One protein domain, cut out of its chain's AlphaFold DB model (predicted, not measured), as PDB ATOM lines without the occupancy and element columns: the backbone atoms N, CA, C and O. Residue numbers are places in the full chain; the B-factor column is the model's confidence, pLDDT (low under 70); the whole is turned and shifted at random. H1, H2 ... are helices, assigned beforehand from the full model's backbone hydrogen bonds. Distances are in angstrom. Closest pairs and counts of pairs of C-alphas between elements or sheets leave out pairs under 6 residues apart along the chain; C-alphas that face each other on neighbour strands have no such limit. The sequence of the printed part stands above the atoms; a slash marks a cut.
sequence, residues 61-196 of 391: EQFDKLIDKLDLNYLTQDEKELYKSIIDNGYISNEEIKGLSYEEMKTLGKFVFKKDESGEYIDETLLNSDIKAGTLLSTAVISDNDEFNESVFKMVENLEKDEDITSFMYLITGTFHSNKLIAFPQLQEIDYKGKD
ATOM      1  N   GLU A  61      -2.921   0.008 -18.489       93.69
ATOM      2  CA  GLU A  61      -2.701  -1.171 -17.645       93.69
ATOM      3  C   GLU A  61      -1.917  -2.277 -18.376       93.69
ATOM      4  O   GLU A  61      -1.072  -2.933 -17.770       93.69
ATOM      5  N   GLN A  62      -2.173  -2.492 -19.673       93.31
ATOM      6  CA  GLN A  62      -1.384  -3.423 -20.493       93.31
ATOM      7  C   GLN A  62       0.050  -2.925 -20.683       93.31
ATOM      8  O   GLN A  62       0.980  -3.719 -20.568       93.31
ATOM      9  N   PHE A  63       0.236  -1.623 -20.922       95.50
ATOM     10  CA  PHE A  63       1.566  -1.035 -21.054       95.50
ATOM     11  C   PHE A  63       2.381  -1.168 -19.765       95.50
ATOM     12  O   PHE A  63       3.518  -1.617 -19.811       95.50
ATOM     13  N   ASP A  64       1.796  -0.856 -18.608       94.94
ATOM     14  CA  ASP A  64       2.489  -0.962 -17.321       94.94
ATOM     15  C   ASP A  64       2.892  -2.418 -17.020       94.94
ATOM     16  O   ASP A  64       4.019  -2.680 -16.603       94.94
ATOM     17  N   LYS A  65       2.021  -3.389 -17.336       95.62
ATOM     18  CA  LYS A  65       2.362  -4.820 -17.249       95.62
ATOM     19  C   LYS A  65       3.487  -5.213 -18.205       95.62
ATOM     20  O   LYS A  65       4.315  -6.051 -17.852       95.62
ATOM     21  N   LEU A  66       3.517  -4.641 -19.409       95.44
ATOM     22  CA  LEU A  66       4.590  -4.871 -20.373       95.44
ATOM     23  C   LEU A  66       5.922  -4.305 -19.864       95.44
ATOM     24  O   LEU A  66       6.937  -4.990 -19.950       95.44
ATOM     25  N   ILE A  67       5.913  -3.101 -19.287       96.38
ATOM     26  CA  ILE A  67       7.080  -2.479 -18.645       96.38
ATOM     27  C   ILE A  67       7.648  -3.380 -17.547       96.38
ATOM     28  O   ILE A  67       8.855  -3.624 -17.530       96.38
ATOM     29  N   ASP A  68       6.785  -3.913 -16.680       95.25
ATOM     30  CA  ASP A  68       7.187  -4.862 -15.640       95.25
ATOM     31  C   ASP A  68       7.779  -6.142 -16.242       95.25
ATOM     32  O   ASP A  68       8.842  -6.596 -15.819       95.25
ATOM     33  N   LYS A  69       7.126  -6.706 -17.268       95.12
ATOM     34  CA  LYS A  69       7.564  -7.943 -17.937       95.12
ATOM     35  C   LYS A  69       8.917  -7.787 -18.643       95.12
ATOM     36  O   LYS A  69       9.658  -8.760 -18.749       95.12
ATOM     37  N   LEU A  70       9.229  -6.588 -19.130       93.88
ATOM     38  CA  LEU A  70      10.478  -6.266 -19.827       93.88
ATOM     39  C   LEU A  70      11.571  -5.696 -18.906       93.88
ATOM     40  O   LEU A  70      12.640  -5.338 -19.399       93.88
ATOM     41  N   ASP A  71      11.311  -5.606 -17.597       94.19
ATOM     42  CA  ASP A  71      12.205  -5.006 -16.597       94.19
ATOM     43  C   ASP A  71      12.625  -3.560 -16.943       94.19
ATOM     44  O   ASP A  71      13.788  -3.159 -16.868       94.19
ATOM     45  N   LEU A  72      11.648  -2.745 -17.359       93.75
ATOM     46  CA  LEU A  72      11.840  -1.345 -17.769       93.75
ATOM     47  C   LEU A  72      11.340  -0.348 -16.715       93.75
ATOM     48  O   LEU A  72      10.966   0.785 -17.017       93.75
ATOM     49  N   ASN A  73      11.346  -0.755 -15.446       92.75
ATOM     50  CA  ASN A  73      10.835   0.043 -14.330       92.75
ATOM     51  C   ASN A  73      11.655   1.302 -14.015       92.75
ATOM     52  O   ASN A  73      11.206   2.157 -13.253       92.75
ATOM     53  N   TYR A  74      12.838   1.431 -14.615       92.56
ATOM     54  CA  TYR A  74      13.692   2.609 -14.502       92.56
ATOM     55  C   TYR A  74      13.219   3.796 -15.358       92.56
ATOM     56  O   TYR A  74      13.725   4.900 -15.166       92.56
ATOM     57  N   LEU A  75      12.283   3.583 -16.291       88.81
ATOM     58  CA  LEU A  75      11.791   4.637 -17.176       88.81
ATOM     59  C   LEU A  75      10.985   5.690 -16.416       88.81
ATOM     60  O   LEU A  75      10.116   5.375 -15.592       88.81
ATOM     61  N   THR A  76      11.242   6.949 -16.748       92.94
ATOM     62  CA  THR A  76      10.453   8.098 -16.308       92.94
ATOM     63  C   THR A  76       9.053   8.076 -16.926       92.94
ATOM     64  O   THR A  76       8.775   7.345 -17.876       92.94
ATOM     65  N   GLN A  77       8.141   8.881 -16.378       91.31
ATOM     66  CA  GLN A  77       6.782   8.973 -16.912       91.31
ATOM     67  C   GLN A  77       6.769   9.508 -18.352       91.31
ATOM     68  O   GLN A  77       6.052   8.966 -19.187       91.31
ATOM     69  N   ASP A  78       7.605  10.502 -18.650       92.38
ATOM     70  CA  ASP A  78       7.708  11.091 -19.989       92.38
ATOM     71  C   ASP A  78       8.225  10.061 -21.008       92.38
ATOM     72  O   ASP A  78       7.670   9.922 -22.096       92.38
ATOM     73  N   GLU A  79       9.233   9.260 -20.636       92.62
ATOM     74  CA  GLU A  79       9.727   8.157 -21.472       92.62
ATOM     75  C   GLU A  79       8.662   7.076 -21.685       92.62
ATOM     76  O   GLU A  79       8.506   6.561 -22.790       92.62
ATOM     77  N   LYS A  80       7.900   6.729 -20.642       93.88
ATOM     78  CA  LYS A  80       6.789   5.775 -20.752       93.88
ATOM     79  C   LYS A  80       5.727   6.268 -21.731       93.88
ATOM     80  O   LYS A  80       5.276   5.489 -22.565       93.88
ATOM     81  N   GLU A  81       5.343   7.538 -21.648       93.81
ATOM     82  CA  GLU A  81       4.380   8.149 -22.569       93.81
ATOM     83  C   GLU A  81       4.906   8.165 -24.006       93.81
ATOM     84  O   GLU A  81       4.178   7.774 -24.923       93.81
ATOM     85  N   LEU A  82       6.181   8.520 -24.191       94.38
ATOM     86  CA  LEU A  82       6.861   8.470 -25.483       94.38
ATOM     87  C   LEU A  82       6.838   7.058 -26.080       94.38
ATOM     88  O   LEU A  82       6.261   6.861 -27.149       94.38
ATOM     89  N   TYR A  83       7.404   6.057 -25.400       95.75
ATOM     90  CA  TYR A  83       7.484   4.703 -25.954       95.75
ATOM     91  C   TYR A  83       6.108   4.073 -26.141       95.75
ATOM     92  O   TYR A  83       5.882   3.418 -27.156       95.75
ATOM     93  N   LYS A  84       5.158   4.324 -25.231       94.88
ATOM     94  CA  LYS A  84       3.774   3.884 -25.422       94.88
ATOM     95  C   LYS A  84       3.197   4.464 -26.707       94.88
ATOM     96  O   LYS A  84       2.570   3.722 -27.452       94.88
ATOM     97  N   SER A  85       3.395   5.759 -26.964       94.12
ATOM     98  CA  SER A  85       2.857   6.415 -28.162       94.12
ATOM     99  C   SER A  85       3.389   5.810 -29.464       94.12
ATOM    100  O   SER A  85       2.637   5.744 -30.430       94.12
ATOM    101  N   ILE A  86       4.632   5.315 -29.455       92.88
ATOM    102  CA  ILE A  86       5.288   4.703 -30.617       92.88
ATOM    103  C   ILE A  86       4.796   3.268 -30.848       92.88
ATOM    104  O   ILE A  86       4.630   2.850 -31.985       92.88
ATOM    105  N   ILE A  87       4.574   2.488 -29.784       93.25
ATOM    106  CA  ILE A  87       4.229   1.061 -29.923       93.25
ATOM    107  C   ILE A  87       2.715   0.785 -29.960       93.25
ATOM    108  O   ILE A  87       2.312  -0.341 -30.243       93.25
ATOM    109  N   ASP A  88       1.873   1.790 -29.676       89.56
ATOM    110  CA  ASP A  88       0.412   1.661 -29.479       89.56
ATOM    111  C   ASP A  88      -0.328   1.025 -30.667       89.56
ATOM    112  O   ASP A  88      -1.395   0.447 -30.483       89.56
ATOM    113  N   ASN A  89       0.211   1.175 -31.878       87.31
ATOM    114  CA  ASN A  89      -0.392   0.758 -33.147       87.31
ATOM    115  C   ASN A  89       0.290  -0.481 -33.771       87.31
ATOM    116  O   ASN A  89      -0.016  -0.833 -34.912       87.31
ATOM    117  N   GLY A  90       1.253  -1.101 -33.079       89.00
ATOM    118  CA  GLY A  90       2.000  -2.250 -33.599       89.00
ATOM    119  C   GLY A  90       2.990  -1.935 -34.734       89.00
ATOM    120  O   GLY A  90       3.551  -2.862 -35.328       89.00
ATOM    121  N   TYR A  91       3.214  -0.658 -35.066       92.50
ATOM    122  CA  TYR A  91       4.048  -0.227 -36.188       92.50
ATOM    123  C   TYR A  91       4.887   1.010 -35.880       92.50
ATOM    124  O   TYR A  91       4.361   2.075 -35.598       92.50
ATOM    125  N   ILE A  92       6.197   0.893 -36.062       94.88
ATOM    126  CA  ILE A  92       7.137   1.987 -35.830       94.88
ATOM    127  C   ILE A  92       7.433   2.696 -37.156       94.88
ATOM    128  O   ILE A  92       8.140   2.157 -38.018       94.88
ATOM    129  N   SER A  93       6.913   3.910 -37.316       95.19
ATOM    130  CA  SER A  93       7.172   4.751 -38.489       95.19
ATOM    131  C   SER A  93       8.428   5.615 -38.343       95.19
ATOM    132  O   SER A  93       8.874   5.925 -37.239       95.19
ATOM    133  N   ASN A  94       8.980   6.060 -39.473       94.25
ATOM    134  CA  ASN A  94      10.126   6.974 -39.507       94.25
ATOM    135  C   ASN A  94       9.846   8.319 -38.817       94.25
ATOM    136  O   ASN A  94      10.765   8.911 -38.256       94.25
ATOM    137  N   GLU A  95       8.606   8.815 -38.865       94.00
ATOM    138  CA  GLU A  95       8.243  10.095 -38.241       94.00
ATOM    139  C   GLU A  95       8.165   9.989 -36.713       94.00
ATOM    140  O   GLU A  95       8.579  10.912 -36.019       94.00
ATOM    141  N   GLU A  96       7.688   8.860 -36.180       93.94
ATOM    142  CA  GLU A  96       7.573   8.631 -34.730       93.94
ATOM    143  C   GLU A  96       8.931   8.545 -34.032       93.94
ATOM    144  O   GLU A  96       9.058   8.935 -32.874       93.94
ATOM    145  N   ILE A  97       9.953   8.058 -34.738       94.56
ATOM    146  CA  ILE A  97      11.307   7.923 -34.191       94.56
ATOM    147  C   ILE A  97      12.227   9.095 -34.548       94.56
ATOM    148  O   ILE A  97      13.415   9.084 -34.221       94.56
ATOM    149  N   LYS A  98      11.713  10.095 -35.267       92.12
ATOM    150  CA  LYS A  98      12.520  11.211 -35.747       92.12
ATOM    151  C   LYS A  98      13.026  12.044 -34.574       92.12
ATOM    152  O   LYS A  98      12.243  12.613 -33.819       92.12
ATOM    153  N   GLY A  99      14.346  12.173 -34.478       89.88
ATOM    154  CA  GLY A  99      15.000  12.935 -33.417       89.88
ATOM    155  C   GLY A  99      15.197  12.164 -32.111       89.88
ATOM    156  O   GLY A  99      15.693  12.760 -31.158       89.88
ATOM    157  N   LEU A 100      14.848  10.872 -32.062       92.69
ATOM    158  CA  LEU A 100      15.274  10.010 -30.963       92.69
ATOM    159  C   LEU A 100      16.786   9.789 -31.031       92.69
ATOM    160  O   LEU A 100      17.342   9.478 -32.082       92.69
ATOM    161  N   SER A 101      17.442   9.916 -29.886       94.81
ATOM    162  CA  SER A 101      18.857   9.607 -29.719       94.81
ATOM    163  C   SER A 101      19.137   8.105 -29.824       94.81
ATOM    164  O   SER A 101      18.241   7.263 -29.726       94.81
ATOM    165  N   TYR A 102      20.417   7.748 -29.957       96.38
ATOM    166  CA  TYR A 102      20.856   6.351 -29.960       96.38
ATOM    167  C   TYR A 102      20.399   5.581 -28.705       96.38
ATOM    168  O   TYR A 102      19.905   4.461 -28.823       96.38
ATOM    169  N   GLU A 103      20.488   6.181 -27.513       95.19
ATOM    170  CA  GLU A 103      20.067   5.534 -26.258       95.19
ATOM    171  C   GLU A 103      18.543   5.359 -26.160       95.19
ATOM    172  O   GLU A 103      18.058   4.327 -25.678       95.19
ATOM    173  N   GLU A 104      17.773   6.323 -26.671       96.12
ATOM    174  CA  GLU A 104      16.315   6.202 -26.771       96.12
ATOM    175  C   GLU A 104      15.927   5.101 -27.762       96.12
ATOM    176  O   GLU A 104      15.068   4.272 -27.467       96.12
ATOM    177  N   MET A 105      16.618   5.006 -28.899       97.19
ATOM    178  CA  MET A 105      16.391   3.954 -29.896       97.19
ATOM    179  C   MET A 105      16.783   2.566 -29.389       97.19
ATOM    180  O   MET A 105      16.057   1.592 -29.601       97.19
ATOM    181  N   LYS A 106      17.887   2.464 -28.649       95.56
ATOM    182  CA  LYS A 106      18.310   1.240 -27.957       95.56
ATOM    183  C   LYS A 106      17.286   0.800 -26.915       95.56
ATOM    184  O   LYS A 106      17.011  -0.395 -26.782       95.56
ATOM    185  N   THR A 107      16.680   1.750 -26.207       95.88
ATOM    186  CA  THR A 107      15.595   1.486 -25.254       95.88
ATOM    187  C   THR A 107      14.307   1.075 -25.965       95.88
ATOM    188  O   THR A 107      13.718   0.063 -25.590       95.88
ATOM    189  N   LEU A 108      13.908   1.761 -27.040       96.81
ATOM    190  CA  LEU A 108      12.759   1.387 -27.870       96.81
ATOM    191  C   LEU A 108      12.915  -0.027 -28.454       96.81
ATOM    192  O   LEU A 108      11.972  -0.816 -28.443       96.81
ATOM    193  N   GLY A 109      14.128  -0.409 -28.864       95.56
ATOM    194  CA  GLY A 109      14.456  -1.765 -29.313       95.56
ATOM    195  C   GLY A 109      14.198  -2.856 -28.262       95.56
ATOM    196  O   GLY A 109      14.104  -4.041 -28.605       95.56
ATOM    197  N   LYS A 110      14.027  -2.496 -26.980       95.31
ATOM    198  CA  LYS A 110      13.604  -3.428 -25.924       95.31
ATOM    199  C   LYS A 110      12.122  -3.805 -26.007       95.31
ATOM    200  O   LYS A 110      11.765  -4.832 -25.450       95.31
ATOM    201  N   PHE A 111      11.303  -3.078 -26.762       95.56
ATOM    202  CA  PHE A 111       9.900  -3.416 -27.031       95.56
ATOM    203  C   PHE A 111       9.701  -4.215 -28.323       95.56
ATOM    204  O   PHE A 111       8.571  -4.528 -28.673       95.56
ATOM    205  N   VAL A 112      10.773  -4.550 -29.049       94.50
ATOM    206  CA  VAL A 112      10.680  -5.184 -30.371       94.50
ATOM    207  C   VAL A 112      11.059  -6.662 -30.290       94.50
ATOM    208  O   VAL A 112      12.167  -7.007 -29.867       94.50
ATOM    209  N   PHE A 113      10.133  -7.521 -30.722       92.00
ATOM    210  CA  PHE A 113      10.244  -8.977 -30.856       92.00
ATOM    211  C   PHE A 113      10.861  -9.667 -29.637       92.00
ATOM    212  O   PHE A 113      11.828 -10.428 -29.745       92.00
ATOM    213  N   LYS A 114      10.308  -9.407 -28.449       93.25
ATOM    214  CA  LYS A 114      10.805 -10.013 -27.214       93.25
ATOM    215  C   LYS A 114      10.140 -11.335 -26.918       93.25
ATOM    216  O   LYS A 114       8.982 -11.578 -27.245       93.25
ATOM    217  N   LYS A 115      10.931 -12.185 -26.276       90.38
ATOM    218  CA  LYS A 115      10.495 -13.451 -25.715       90.38
ATOM    219  C   LYS A 115      10.429 -13.323 -24.208       90.38
ATOM    220  O   LYS A 115      11.239 -12.609 -23.622       90.38
ATOM    221  N   ASP A 116       9.481 -14.012 -23.604       89.81
ATOM    222  CA  ASP A 116       9.417 -14.128 -22.158       89.81
ATOM    223  C   ASP A 116      10.307 -15.259 -21.627       89.81
ATOM    224  O   ASP A 116      11.035 -15.915 -22.375       89.81
ATOM    225  N   GLU A 117      10.264 -15.481 -20.313       90.31
ATOM    226  CA  GLU A 117      11.062 -16.504 -19.627       90.31
ATOM    227  C   GLU A 117      10.803 -17.929 -20.142       90.31
ATOM    228  O   GLU A 117      11.659 -18.803 -19.999       90.31
ATOM    229  N   SER A 118       9.641 -18.174 -20.759       91.56
ATOM    230  CA  SER A 118       9.300 -19.468 -21.359       91.56
ATOM    231  C   SER A 118       9.834 -19.632 -22.785       91.56
ATOM    232  O   SER A 118       9.791 -20.731 -23.338       91.56
ATOM    233  N   GLY A 119      10.395 -18.568 -23.369       88.44
ATOM    234  CA  GLY A 119      10.891 -18.535 -24.743       88.44
ATOM    235  C   GLY A 119       9.813 -18.236 -25.789       88.44
ATOM    236  O   GLY A 119      10.133 -18.213 -26.983       88.44
ATOM    237  N   GLU A 120       8.578 -17.982 -25.354       91.44
ATOM    238  CA  GLU A 120       7.454 -17.581 -26.200       91.44
ATOM    239  C   GLU A 120       7.495 -16.079 -26.477       91.44
ATOM    240  O   GLU A 120       7.946 -15.291 -25.643       91.44
ATOM    241  N   TYR A 121       7.044 -15.672 -27.663       91.00
ATOM    242  CA  TYR A 121       6.988 -14.256 -28.016       91.00
ATOM    243  C   TYR A 121       5.915 -13.525 -27.205       91.00
ATOM    244  O   TYR A 121       4.832 -14.049 -26.961       91.00
ATOM    245  N   ILE A 122       6.227 -12.295 -26.806       91.88
ATOM    246  CA  ILE A 122       5.287 -11.391 -26.148       91.88
ATOM    247  C   ILE A 122       4.509 -10.673 -27.250       91.88
ATOM    248  O   ILE A 122       5.116  -9.913 -28.010       91.88
ATOM    249  N   ASP A 123       3.200 -10.917 -27.340       89.88
ATOM    250  CA  ASP A 123       2.340 -10.410 -28.420       89.88
ATOM    251  C   ASP A 123       2.451  -8.886 -28.581       89.88
ATOM    252  O   ASP A 123       2.623  -8.393 -29.693       89.88
ATOM    253  N   GLU A 124       2.483  -8.141 -27.471       90.94
ATOM    254  CA  GLU A 124       2.604  -6.677 -27.455       90.94
ATOM    255  C   GLU A 124       3.943  -6.154 -28.009       90.94
ATOM    256  O   GLU A 124       4.091  -4.959 -28.256       90.94
ATOM    257  N   THR A 125       4.932  -7.031 -28.197       93.38
ATOM    258  CA  THR A 125       6.255  -6.681 -28.740       93.38
ATOM    259  C   THR A 125       6.428  -7.071 -30.203       93.38
ATOM    260  O   THR A 125       7.493  -6.847 -30.779       93.38
ATOM    261  N   LEU A 126       5.412  -7.660 -30.839       91.38
ATOM    262  CA  LEU A 126       5.440  -8.049 -32.251       91.38
ATOM    263  C   LEU A 126       5.263  -6.826 -33.168       91.38
ATOM    264  O   LEU A 126       4.309  -6.726 -33.933       91.38
ATOM    265  N   LEU A 127       6.203  -5.886 -33.076       90.62
ATOM    266  CA  LEU A 127       6.174  -4.600 -33.765       90.62
ATOM    267  C   LEU A 127       6.835  -4.698 -35.139       90.62
ATOM    268  O   LEU A 127       7.976  -5.149 -35.262       90.62
ATOM    269  N   ASN A 128       6.142  -4.231 -36.174       90.31
ATOM    270  CA  ASN A 128       6.745  -4.022 -37.488       90.31
ATOM    271  C   ASN A 128       7.233  -2.568 -37.623       90.31
ATOM    272  O   ASN A 128       7.020  -1.751 -36.730       90.31
ATOM    273  N   SER A 129       7.940  -2.238 -38.701       94.38
ATOM    274  CA  SER A 129       8.515  -0.903 -38.866       94.38
ATOM    275  C   SER A 129       8.791  -0.550 -40.322       94.38
ATOM    276  O   SER A 129       9.015  -1.441 -41.152       94.38
ATOM    277  N   ASP A 130       8.921   0.752 -40.583       95.50
ATOM    278  CA  ASP A 130       9.569   1.261 -41.794       95.50
ATOM    279  C   ASP A 130      11.017   0.733 -41.907       95.50
ATOM    280  O   ASP A 130      11.621   0.280 -40.924       95.50
ATOM    281  N   ILE A 131      11.600   0.779 -43.112       94.94
ATOM    282  CA  ILE A 131      12.966   0.285 -43.367       94.94
ATOM    283  C   ILE A 131      13.997   1.075 -42.555       94.94
ATOM    284  O   ILE A 131      14.801   0.463 -41.845       94.94
ATOM    285  N   LYS A 132      13.966   2.413 -42.626       97.25
ATOM    286  CA  LYS A 132      14.876   3.280 -41.860       97.25
ATOM    287  C   LYS A 132      14.675   3.090 -40.354       97.25
ATOM    288  O   LYS A 132      15.654   2.817 -39.664       97.25
ATOM    289  N   ALA A 133      13.435   3.095 -39.864       97.50
ATOM    290  CA  ALA A 133      13.150   2.864 -38.448       97.50
ATOM    291  C   ALA A 133      13.648   1.511 -37.927       97.50
ATOM    292  O   ALA A 133      14.384   1.455 -36.940       97.50
ATOM    293  N   GLY A 134      13.333   0.424 -38.631       97.38
ATOM    294  CA  GLY A 134      13.814  -0.911 -38.272       97.38
ATOM    295  C   GLY A 134      15.335  -1.025 -38.326       97.38
ATOM    296  O   GLY A 134      15.939  -1.730 -37.516       97.38
ATOM    297  N   THR A 135      15.972  -0.321 -39.266       98.19
ATOM    298  CA  THR A 135      17.434  -0.289 -39.381       98.19
ATOM    299  C   THR A 135      18.062   0.448 -38.208       98.19
ATOM    300  O   THR A 135      18.970  -0.099 -37.588       98.19
ATOM    301  N   LEU A 136      17.561   1.637 -37.859       98.31
ATOM    302  CA  LEU A 136      18.047   2.410 -36.714       98.31
ATOM    303  C   LEU A 136      17.905   1.619 -35.407       98.31
ATOM    304  O   LEU A 136      18.876   1.514 -34.664       98.31
ATOM    305  N   LEU A 137      16.762   0.959 -35.179       97.62
ATOM    306  CA  LEU A 137      16.566   0.046 -34.038       97.62
ATOM    307  C   LEU A 137      17.598  -1.083 -34.006       97.62
ATOM    308  O   LEU A 137      18.102  -1.464 -32.952       97.62
ATOM    309  N   SER A 138      17.911  -1.626 -35.178       97.38
ATOM    310  CA  SER A 138      18.836  -2.739 -35.325       97.38
ATOM    311  C   SER A 138      20.300  -2.348 -35.123       97.38
ATOM    312  O   SER A 138      21.110  -3.226 -34.837       97.38
ATOM    313  N   THR A 139      20.656  -1.061 -35.217       97.69
ATOM    314  CA  THR A 139      22.048  -0.621 -35.011       97.69
ATOM    315  C   THR A 139      22.588  -0.967 -33.629       97.69
ATOM    316  O   THR A 139      23.741  -1.374 -33.516       97.69
ATOM    317  N   ALA A 140      21.731  -0.939 -32.605       95.50
ATOM    318  CA  ALA A 140      22.086  -1.249 -31.224       95.50
ATOM    319  C   ALA A 140      22.531  -2.707 -30.987       95.50
ATOM    320  O   ALA A 140      23.020  -3.023 -29.903       95.50
ATOM    321  N   VAL A 141      22.337  -3.604 -31.962       94.62
ATOM    322  CA  VAL A 141      22.650  -5.038 -31.836       94.62
ATOM    323  C   VAL A 141      23.621  -5.557 -32.899       94.62
ATOM    324  O   VAL A 141      23.809  -6.767 -32.998       94.62
ATOM    325  N   ILE A 142      24.244  -4.674 -33.691       95.56
ATOM    326  CA  ILE A 142      25.174  -5.083 -34.760       95.56
ATOM    327  C   ILE A 142      26.447  -5.703 -34.175       95.56
ATOM    328  O   ILE A 142      26.964  -6.683 -34.709       95.56
ATOM    329  N   SER A 143      26.982  -5.139 -33.098       95.94
ATOM    330  CA  SER A 143      28.213  -5.619 -32.468       95.94
ATOM    331  C   SER A 143      28.156  -5.537 -30.944       95.94
ATOM    332  O   SER A 143      27.226  -4.971 -30.370       95.94
ATOM    333  N   ASP A 144      29.173  -6.098 -30.289       93.94
ATOM    334  CA  ASP A 144      29.448  -5.932 -28.860       93.94
ATOM    335  C   ASP A 144      30.165  -4.610 -28.525       93.94
ATOM    336  O   ASP A 144      30.364  -4.308 -27.348       93.94
ATOM    337  N   ASN A 145      30.516  -3.804 -29.533       95.94
ATOM    338  CA  ASN A 145      31.113  -2.484 -29.374       95.94
ATOM    339  C   ASN A 145      30.035  -1.392 -29.518       95.94
ATOM    340  O   ASN A 145      29.506  -1.135 -30.601       95.94
ATOM    341  N   ASP A 146      29.690  -0.752 -28.402       95.06
ATOM    342  CA  ASP A 146      28.588   0.213 -28.354       95.06
ATOM    343  C   ASP A 146      28.933   1.512 -29.096       95.06
ATOM    344  O   ASP A 146      28.071   2.101 -29.742       95.06
ATOM    345  N   GLU A 147      30.202   1.927 -29.078       96.12
ATOM    346  CA  GLU A 147      30.692   3.098 -29.810       96.12
ATOM    347  C   GLU A 147      30.579   2.900 -31.327       96.12
ATOM    348  O   GLU A 147      30.226   3.822 -32.066       96.12
ATOM    349  N   PHE A 148      30.843   1.686 -31.806       97.69
ATOM    350  CA  PHE A 148      30.665   1.310 -33.202       97.69
ATOM    351  C   PHE A 148      29.194   1.326 -33.592       97.69
ATOM    352  O   PHE A 148      28.835   1.944 -34.596       97.69
ATOM    353  N   ASN A 149      28.337   0.710 -32.779       98.00
ATOM    354  CA  ASN A 149      26.894   0.699 -33.000       98.00
ATOM    355  C   ASN A 149      26.326   2.134 -33.054       98.00
ATOM    356  O   ASN A 149      25.577   2.458 -33.978       98.00
ATOM    357  N   GLU A 150      26.748   3.021 -32.143       98.06
ATOM    358  CA  GLU A 150      26.383   4.447 -32.144       98.06
ATOM    359  C   GLU A 150      26.899   5.178 -33.401       98.06
ATOM    360  O   GLU A 150      26.211   6.026 -33.975       98.06
ATOM    361  N   SER A 151      28.100   4.841 -33.873       97.94
ATOM    362  CA  SER A 151      28.660   5.419 -35.103       97.94
ATOM    363  C   SER A 151      27.841   5.021 -36.332       97.94
ATOM    364  O   SER A 151      27.518   5.865 -37.168       97.94
ATOM    365  N   VAL A 152      27.448   3.746 -36.420       98.31
ATOM    366  CA  VAL A 152      26.575   3.240 -37.490       98.31
ATOM    367  C   VAL A 152      25.196   3.896 -37.414       98.31
ATOM    368  O   VAL A 152      24.665   4.298 -38.449       98.31
ATOM    369  N   PHE A 153      24.637   4.072 -36.212       98.50
ATOM    370  CA  PHE A 153      23.385   4.803 -35.997       98.50
ATOM    371  C   PHE A 153      23.430   6.207 -36.611       98.50
ATOM    372  O   PHE A 153      22.582   6.535 -37.440       98.50
ATOM    373  N   LYS A 154      24.459   6.998 -36.282       96.88
ATOM    374  CA  LYS A 154      24.623   8.368 -36.802       96.88
ATOM    375  C   LYS A 154      24.790   8.406 -38.320       96.88
ATOM    376  O   LYS A 154      24.301   9.329 -38.968       96.88
ATOM    377  N   MET A 155      25.447   7.406 -38.909       96.75
ATOM    378  CA  MET A 155      25.524   7.293 -40.368       96.75
ATOM    379  C   MET A 155      24.141   7.037 -40.980       96.75
ATOM    380  O   MET A 155      23.744   7.749 -41.899       96.75
ATOM    381  N   VAL A 156      23.385   6.065 -40.459       97.06
ATOM    382  CA  VAL A 156      22.050   5.709 -40.978       97.06
ATOM    383  C   VAL A 156      21.043   6.844 -40.801       97.06
ATOM    384  O   VAL A 156      20.214   7.063 -41.683       97.06
ATOM    385  N   GLU A 157      21.110   7.583 -39.695       94.88
ATOM    386  CA  GLU A 157      20.206   8.702 -39.409       94.88
ATOM    387  C   GLU A 157      20.226   9.754 -40.532       94.88
ATOM    388  O   GLU A 157      19.170  10.226 -40.962       94.88
ATOM    389  N   ASN A 158      21.416  10.030 -41.074       90.00
ATOM    390  CA  ASN A 158      21.647  11.009 -42.138       90.00
ATOM    391  C   ASN A 158      21.318  10.498 -43.555       90.00
ATOM    392  O   ASN A 158      21.355  11.271 -44.515       90.00
ATOM    393  N   LEU A 159      21.002   9.210 -43.720       90.88
ATOM    394  CA  LEU A 159      20.607   8.636 -45.007       90.88
ATOM    395  C   LEU A 159      19.084   8.691 -45.166       90.88
ATOM    396  O   LEU A 159      18.345   8.224 -44.304       90.88
ATOM    397  N   GLU A 160      18.597   9.235 -46.283       89.44
ATOM    398  CA  GLU A 160      17.150   9.417 -46.499       89.44
ATOM    399  C   GLU A 160      16.504   8.356 -47.391       89.44
ATOM    400  O   GLU A 160      15.300   8.132 -47.312       89.44
ATOM    401  N   LYS A 161      17.279   7.706 -48.264       90.75
ATOM    402  CA  LYS A 161      16.745   6.721 -49.208       90.75
ATOM    403  C   LYS A 161      16.941   5.310 -48.685       90.75
ATOM    404  O   LYS A 161      18.058   4.938 -48.326       90.75
ATOM    405  N   ASP A 162      15.883   4.508 -48.747       91.94
ATOM    406  CA  ASP A 162      15.913   3.103 -48.338       91.94
ATOM    407  C   ASP A 162      16.991   2.305 -49.084       91.94
ATOM    408  O   ASP A 162      17.638   1.449 -48.480       91.94
ATOM    409  N   GLU A 163      17.249   2.599 -50.365       90.62
ATOM    410  CA  GLU A 163      18.313   1.930 -51.123       90.62
ATOM    411  C   GLU A 163      19.712   2.281 -50.609       90.62
ATOM    412  O   GLU A 163      20.581   1.410 -50.550       90.62
ATOM    413  N   ASP A 164      19.940   3.535 -50.216       91.19
ATOM    414  CA  ASP A 164      21.239   3.988 -49.715       91.19
ATOM    415  C   ASP A 164      21.494   3.395 -48.318       91.19
ATOM    416  O   ASP A 164      22.578   2.872 -48.056       91.19
ATOM    417  N   ILE A 165      20.458   3.364 -47.467       95.50
ATOM    418  CA  ILE A 165      20.478   2.692 -46.157       95.50
ATOM    419  C   ILE A 165      20.781   1.206 -46.333       95.50
ATOM    420  O   ILE A 165      21.710   0.678 -45.726       95.50
ATOM    421  N   THR A 166      20.029   0.529 -47.200       93.69
ATOM    422  CA  THR A 166      20.166  -0.909 -47.453       93.69
ATOM    423  C   THR A 166      21.547  -1.251 -48.027       93.69
ATOM    424  O   THR A 166      22.156  -2.243 -47.627       93.69
ATOM    425  N   SER A 167      22.083  -0.409 -48.920       90.75
ATOM    426  CA  SER A 167      23.441  -0.541 -49.468       90.75
ATOM    427  C   SER A 167      24.508  -0.440 -48.388       90.75
ATOM    428  O   SER A 167      25.362  -1.318 -48.285       90.75
ATOM    429  N   PHE A 168      24.457   0.630 -47.593       95.88
ATOM    430  CA  PHE A 168      25.415   0.881 -46.524       95.88
ATOM    431  C   PHE A 168      25.373  -0.247 -45.491       95.88
ATOM    432  O   PHE A 168      26.392  -0.865 -45.184       95.88
ATOM    433  N   MET A 169      24.173  -0.605 -45.041       97.38
ATOM    434  CA  MET A 169      23.983  -1.648 -44.044       97.38
ATOM    435  C   MET A 169      24.401  -3.032 -44.517       97.38
ATOM    436  O   MET A 169      24.894  -3.811 -43.703       97.38
ATOM    437  N   TYR A 170      24.268  -3.351 -45.805       95.44
ATOM    438  CA  TYR A 170      24.794  -4.603 -46.348       95.44
ATOM    439  C   TYR A 170      26.317  -4.693 -46.186       95.44
ATOM    440  O   TYR A 170      26.835  -5.748 -45.833       95.44
ATOM    441  N   LEU A 171      27.049  -3.592 -46.376       94.56
ATOM    442  CA  LEU A 171      28.507  -3.578 -46.206       94.56
ATOM    443  C   LEU A 171      28.927  -3.770 -44.739       94.56
ATOM    444  O   LEU A 171      29.989  -4.339 -44.479       94.56
ATOM    445  N   ILE A 172      28.081  -3.341 -43.799       97.31
ATOM    446  CA  ILE A 172      28.309  -3.447 -42.351       97.31
ATOM    447  C   ILE A 172      27.838  -4.790 -41.785       97.31
ATOM    448  O   ILE A 172      28.495  -5.369 -40.928       97.31
ATOM    449  N   THR A 173      26.712  -5.321 -42.242       96.56
ATOM    450  CA  THR A 173      26.067  -6.492 -41.620       96.56
ATOM    451  C   THR A 173      26.151  -7.751 -42.479       96.56
ATOM    452  O   THR A 173      25.938  -8.858 -41.983       96.56
ATOM    453  N   GLY A 174      26.461  -7.597 -43.766       94.94
ATOM    454  CA  GLY A 174      26.408  -8.651 -44.774       94.94
ATOM    455  C   GLY A 174      24.989  -9.045 -45.188       94.94
ATOM    456  O   GLY A 174      24.822 -10.023 -45.898       94.94
ATOM    457  N   THR A 175      23.952  -8.310 -44.771       93.06
ATOM    458  CA  THR A 175      22.560  -8.644 -45.099       93.06
ATOM    459  C   THR A 175      21.761  -7.441 -45.581       93.06
ATOM    460  O   THR A 175      21.954  -6.316 -45.132       93.06
ATOM    461  N   PHE A 176      20.826  -7.694 -46.500       92.00
ATOM    462  CA  PHE A 176      19.837  -6.711 -46.959       92.00
ATOM    463  C   PHE A 176      18.616  -6.623 -46.032       92.00
ATOM    464  O   PHE A 176      17.723  -5.811 -46.251       92.00
ATOM    465  N   HIS A 177      18.565  -7.462 -44.995       93.19
ATOM    466  CA  HIS A 177      17.502  -7.485 -43.993       93.19
ATOM    467  C   HIS A 177      17.955  -6.824 -42.684       93.19
ATOM    468  O   HIS A 177      17.568  -7.258 -41.597       93.19
ATOM    469  N   SER A 178      18.792  -5.784 -42.776       94.81
ATOM    470  CA  SER A 178      19.323  -5.066 -41.612       94.81
ATOM    471  C   SER A 178      18.220  -4.519 -40.712       94.81
ATOM    472  O   SER A 178      18.359  -4.549 -39.497       94.81
ATOM    473  N   ASN A 179      17.087  -4.116 -41.290       95.56
ATOM    474  CA  ASN A 179      15.910  -3.639 -40.564       95.56
ATOM    475  C   ASN A 179      15.208  -4.708 -39.708       95.56
ATOM    476  O   ASN A 179      14.256  -4.398 -38.996       95.56
ATOM    477  N   LYS A 180      15.630  -5.969 -39.809       94.81
ATOM    478  CA  LYS A 180      15.062  -7.106 -39.081       94.81
ATOM    479  C   LYS A 180      16.030  -7.704 -38.059       94.81
ATOM    480  O   LYS A 180      15.642  -8.638 -37.361       94.81
ATOM    481  N   LEU A 181      17.254  -7.185 -37.930       95.31
ATOM    482  CA  LEU A 181      18.276  -7.769 -37.052       95.31
ATOM    483  C   LEU A 181      17.921  -7.683 -35.570       95.31
ATOM    484  O   LEU A 181      18.239  -8.609 -34.833       95.31
ATOM    485  N   ILE A 182      17.194  -6.647 -35.148       94.25
ATOM    486  CA  ILE A 182      16.703  -6.544 -33.765       94.25
ATOM    487  C   ILE A 182      15.833  -7.747 -33.352       94.25
ATOM    488  O   ILE A 182      15.866  -8.169 -32.198       94.25
ATOM    489  N   ALA A 183      15.090  -8.323 -34.304       91.44
ATOM    490  CA  ALA A 183      14.228  -9.487 -34.107       91.44
ATOM    491  C   ALA A 183      14.928 -10.809 -34.462       91.44
ATOM    492  O   ALA A 183      14.682 -11.845 -33.839       91.44
ATOM    493  N   PHE A 184      15.799 -10.778 -35.474       92.31
ATOM    494  CA  PHE A 184      16.456 -11.952 -36.041       92.31
ATOM    495  C   PHE A 184      17.969 -11.721 -36.221       92.31
ATOM    496  O   PHE A 184      18.446 -11.633 -37.360       92.31
ATOM    497  N   PRO A 185      18.755 -11.675 -35.127       91.81
ATOM    498  CA  PRO A 185      20.198 -11.423 -35.195       91.81
ATOM    499  C   PRO A 185      20.959 -12.424 -36.081       91.81
ATOM    500  O   PRO A 185      21.975 -12.094 -36.678       91.81
ATOM    501  N   GLN A 186      20.441 -13.646 -36.245       91.75
ATOM    502  CA  GLN A 186      21.028 -14.697 -37.087       91.75
ATOM    503  C   GLN A 186      21.036 -14.400 -38.600       91.75
ATOM    504  O   GLN A 186      21.571 -15.207 -39.375       91.75
ATOM    505  N   LEU A 187      20.373 -13.320 -39.033       92.56
ATOM    506  CA  LEU A 187      20.436 -12.822 -40.409       92.56
ATOM    507  C   LEU A 187      21.721 -12.034 -40.678       92.56
ATOM    508  O   LEU A 187      22.050 -11.832 -41.842       92.56
ATOM    509  N   GLN A 188      22.438 -11.605 -39.638       95.12
ATOM    510  CA  GLN A 188      23.726 -10.944 -39.780       95.12
ATOM    511  C   GLN A 188      24.790 -11.952 -40.228       95.12
ATOM    512  O   GLN A 188      24.948 -13.017 -39.630       95.12
ATOM    513  N   GLU A 189      25.513 -11.618 -41.297       95.31
ATOM    514  CA  GLU A 189      26.565 -12.475 -41.857       95.31
ATOM    515  C   GLU A 189      27.956 -12.074 -41.343       95.31
ATOM    516  O   GLU A 189      28.842 -12.919 -41.220       95.31
ATOM    517  N   ILE A 190      28.152 -10.793 -41.010       93.88
ATOM    518  CA  ILE A 190      29.414 -10.284 -40.466       93.88
ATOM    519  C   ILE A 190      29.397 -10.400 -38.940       93.88
ATOM    520  O   ILE A 190      28.733  -9.624 -38.263       93.88
ATOM    521  N   ASP A 191      30.158 -11.349 -38.396       93.12
ATOM    522  CA  ASP A 191      30.366 -11.478 -36.948       93.12
ATOM    523  C   ASP A 191      31.429 -10.479 -36.466       93.12
ATOM    524  O   ASP A 191      32.550 -10.482 -36.982       93.12
ATOM    525  N   TYR A 192      31.084  -9.629 -35.499       94.12
ATOM    526  CA  TYR A 192      31.991  -8.649 -34.887       94.12
ATOM    527  C   TYR A 192      32.623  -9.125 -33.580       94.12
ATOM    528  O   TYR A 192      33.526  -8.468 -33.071       94.12
ATOM    529  N   LYS A 193      32.197 -10.275 -33.049       89.31
ATOM    530  CA  LYS A 193      32.597 -10.731 -31.721       89.31
ATOM    531  C   LYS A 193      34.115 -10.849 -31.590       89.31
ATOM    532  O   LYS A 193      34.751 -11.671 -32.252       89.31
ATOM    533  N   GLY A 194      34.680 -10.058 -30.677       85.75
ATOM    534  CA  GLY A 194      36.118 -10.041 -30.399       85.75
ATOM    535  C   GLY A 194      36.989  -9.486 -31.532       85.75
ATOM    536  O   GLY A 194      38.197  -9.721 -31.514       85.75
ATOM    537  N   LYS A 195      36.406  -8.788 -32.513       91.31
ATOM    538  CA  LYS A 195      37.166  -8.077 -33.546       91.31
ATOM    539  C   LYS A 195      37.597  -6.703 -33.054       91.31
ATOM    540  O   LYS A 195      36.849  -6.018 -32.361       91.31
ATOM    541  N   ASP A 196      38.779  -6.278 -33.483       94.69
ATOM    542  CA  ASP A 196      39.152  -4.872 -33.418       94.69
ATOM    543  C   ASP A 196      38.373  -4.121 -34.508       94.69
ATOM    544  O   ASP A 196      38.566  -4.339 -35.706       94.69
TER     545      ASP A 196
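Overview. This is residues 61 to 196 of the 391 residues of an uncharacterized protein of Halarcobacter arenosus (UniProt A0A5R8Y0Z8). Three helices side by side, H4, H5 and H6, with their centres in a triangle and H5 running opposite ways to the other two, make one end of this domain; H3 crosses H4 about at right angles in the middle, and H2 and then H1 continue the longest axis to the other end. Two long links, residues 88 to 101 and 112 to 130, join H2 to H3 and H3 to H4, and residues 174 to 196 follow H6 with no named element. The printed part has 136 residues with six named helices, H1 to H6 in chain order, and no named strand; the class is all helix, though the helices hold only 63 residues, under half. The whole is compact, with a radius of gyration of the C-alphas of 14.7 A and spans of 42 by 32 by 23 A.

Arrangement. Start at H5, residues 146 to 157, one of the two longest helices. It forms a helical hairpin with H4, residues 131 to 139: they touch, closest at the C-alphas of Thr 139 and Asn 149, 5.4 A apart, and run opposite ways at a shallow tilt of 13 degrees. H4 is the hub, touching three helices. With H6, residues 162 to 173, it only just touches, with 3 pairs of C-alphas within 8 A and only at their ends; the closest C-alphas are those of Ile 131 and Asp 162, 6.4 A. H3, residues 102 to 111, touches H4 about perpendicular, at 81 degrees, closest at the C-alphas of Gly 109 and Leu 137, 5.5 A. Farther out, H2, residues 77 to 87, is close to H3 but not clearly touching, with the C-alphas of Tyr 83 and Leu 108 6.5 A apart. H1, residues 61 to 69, is likewise close to H2 but not clearly touching, with the C-alphas of Phe 63 and Lys 84 6.9 A apart; it is apart from H3, H4, H5 and H6. Every O i to N i+4 pair is within hydrogen-bond range in H1, H2, H4, H5 and H6, and 4 of 6 are in H3.

Along the chain. Find C-alpha 146 at (28.588, 0.213, -28.354); from there H5 runs 16.3 A to C-alpha 157. H6 covers 15.5 A and ends at C-alpha 173, (26.067, -6.492, -41.620). H2 measures 15.4 A and H3 15.0 A; H4 and H1 are shorter. H1 begins at C-alpha 61, (-2.701, -1.171, -17.645).

Size, cuts and confidence. Look at Glu 61 and Asp 196 for the two C-alphas farthest apart, 44.9 A. The printed part has no cut. The links H2 to H3 and H3 to H4 are long, and a short parallel pairing joins their residues 91 to 92 and 128 to 129. The mean pLDDT of the printed part is 93.9, and no printed residue is under 70.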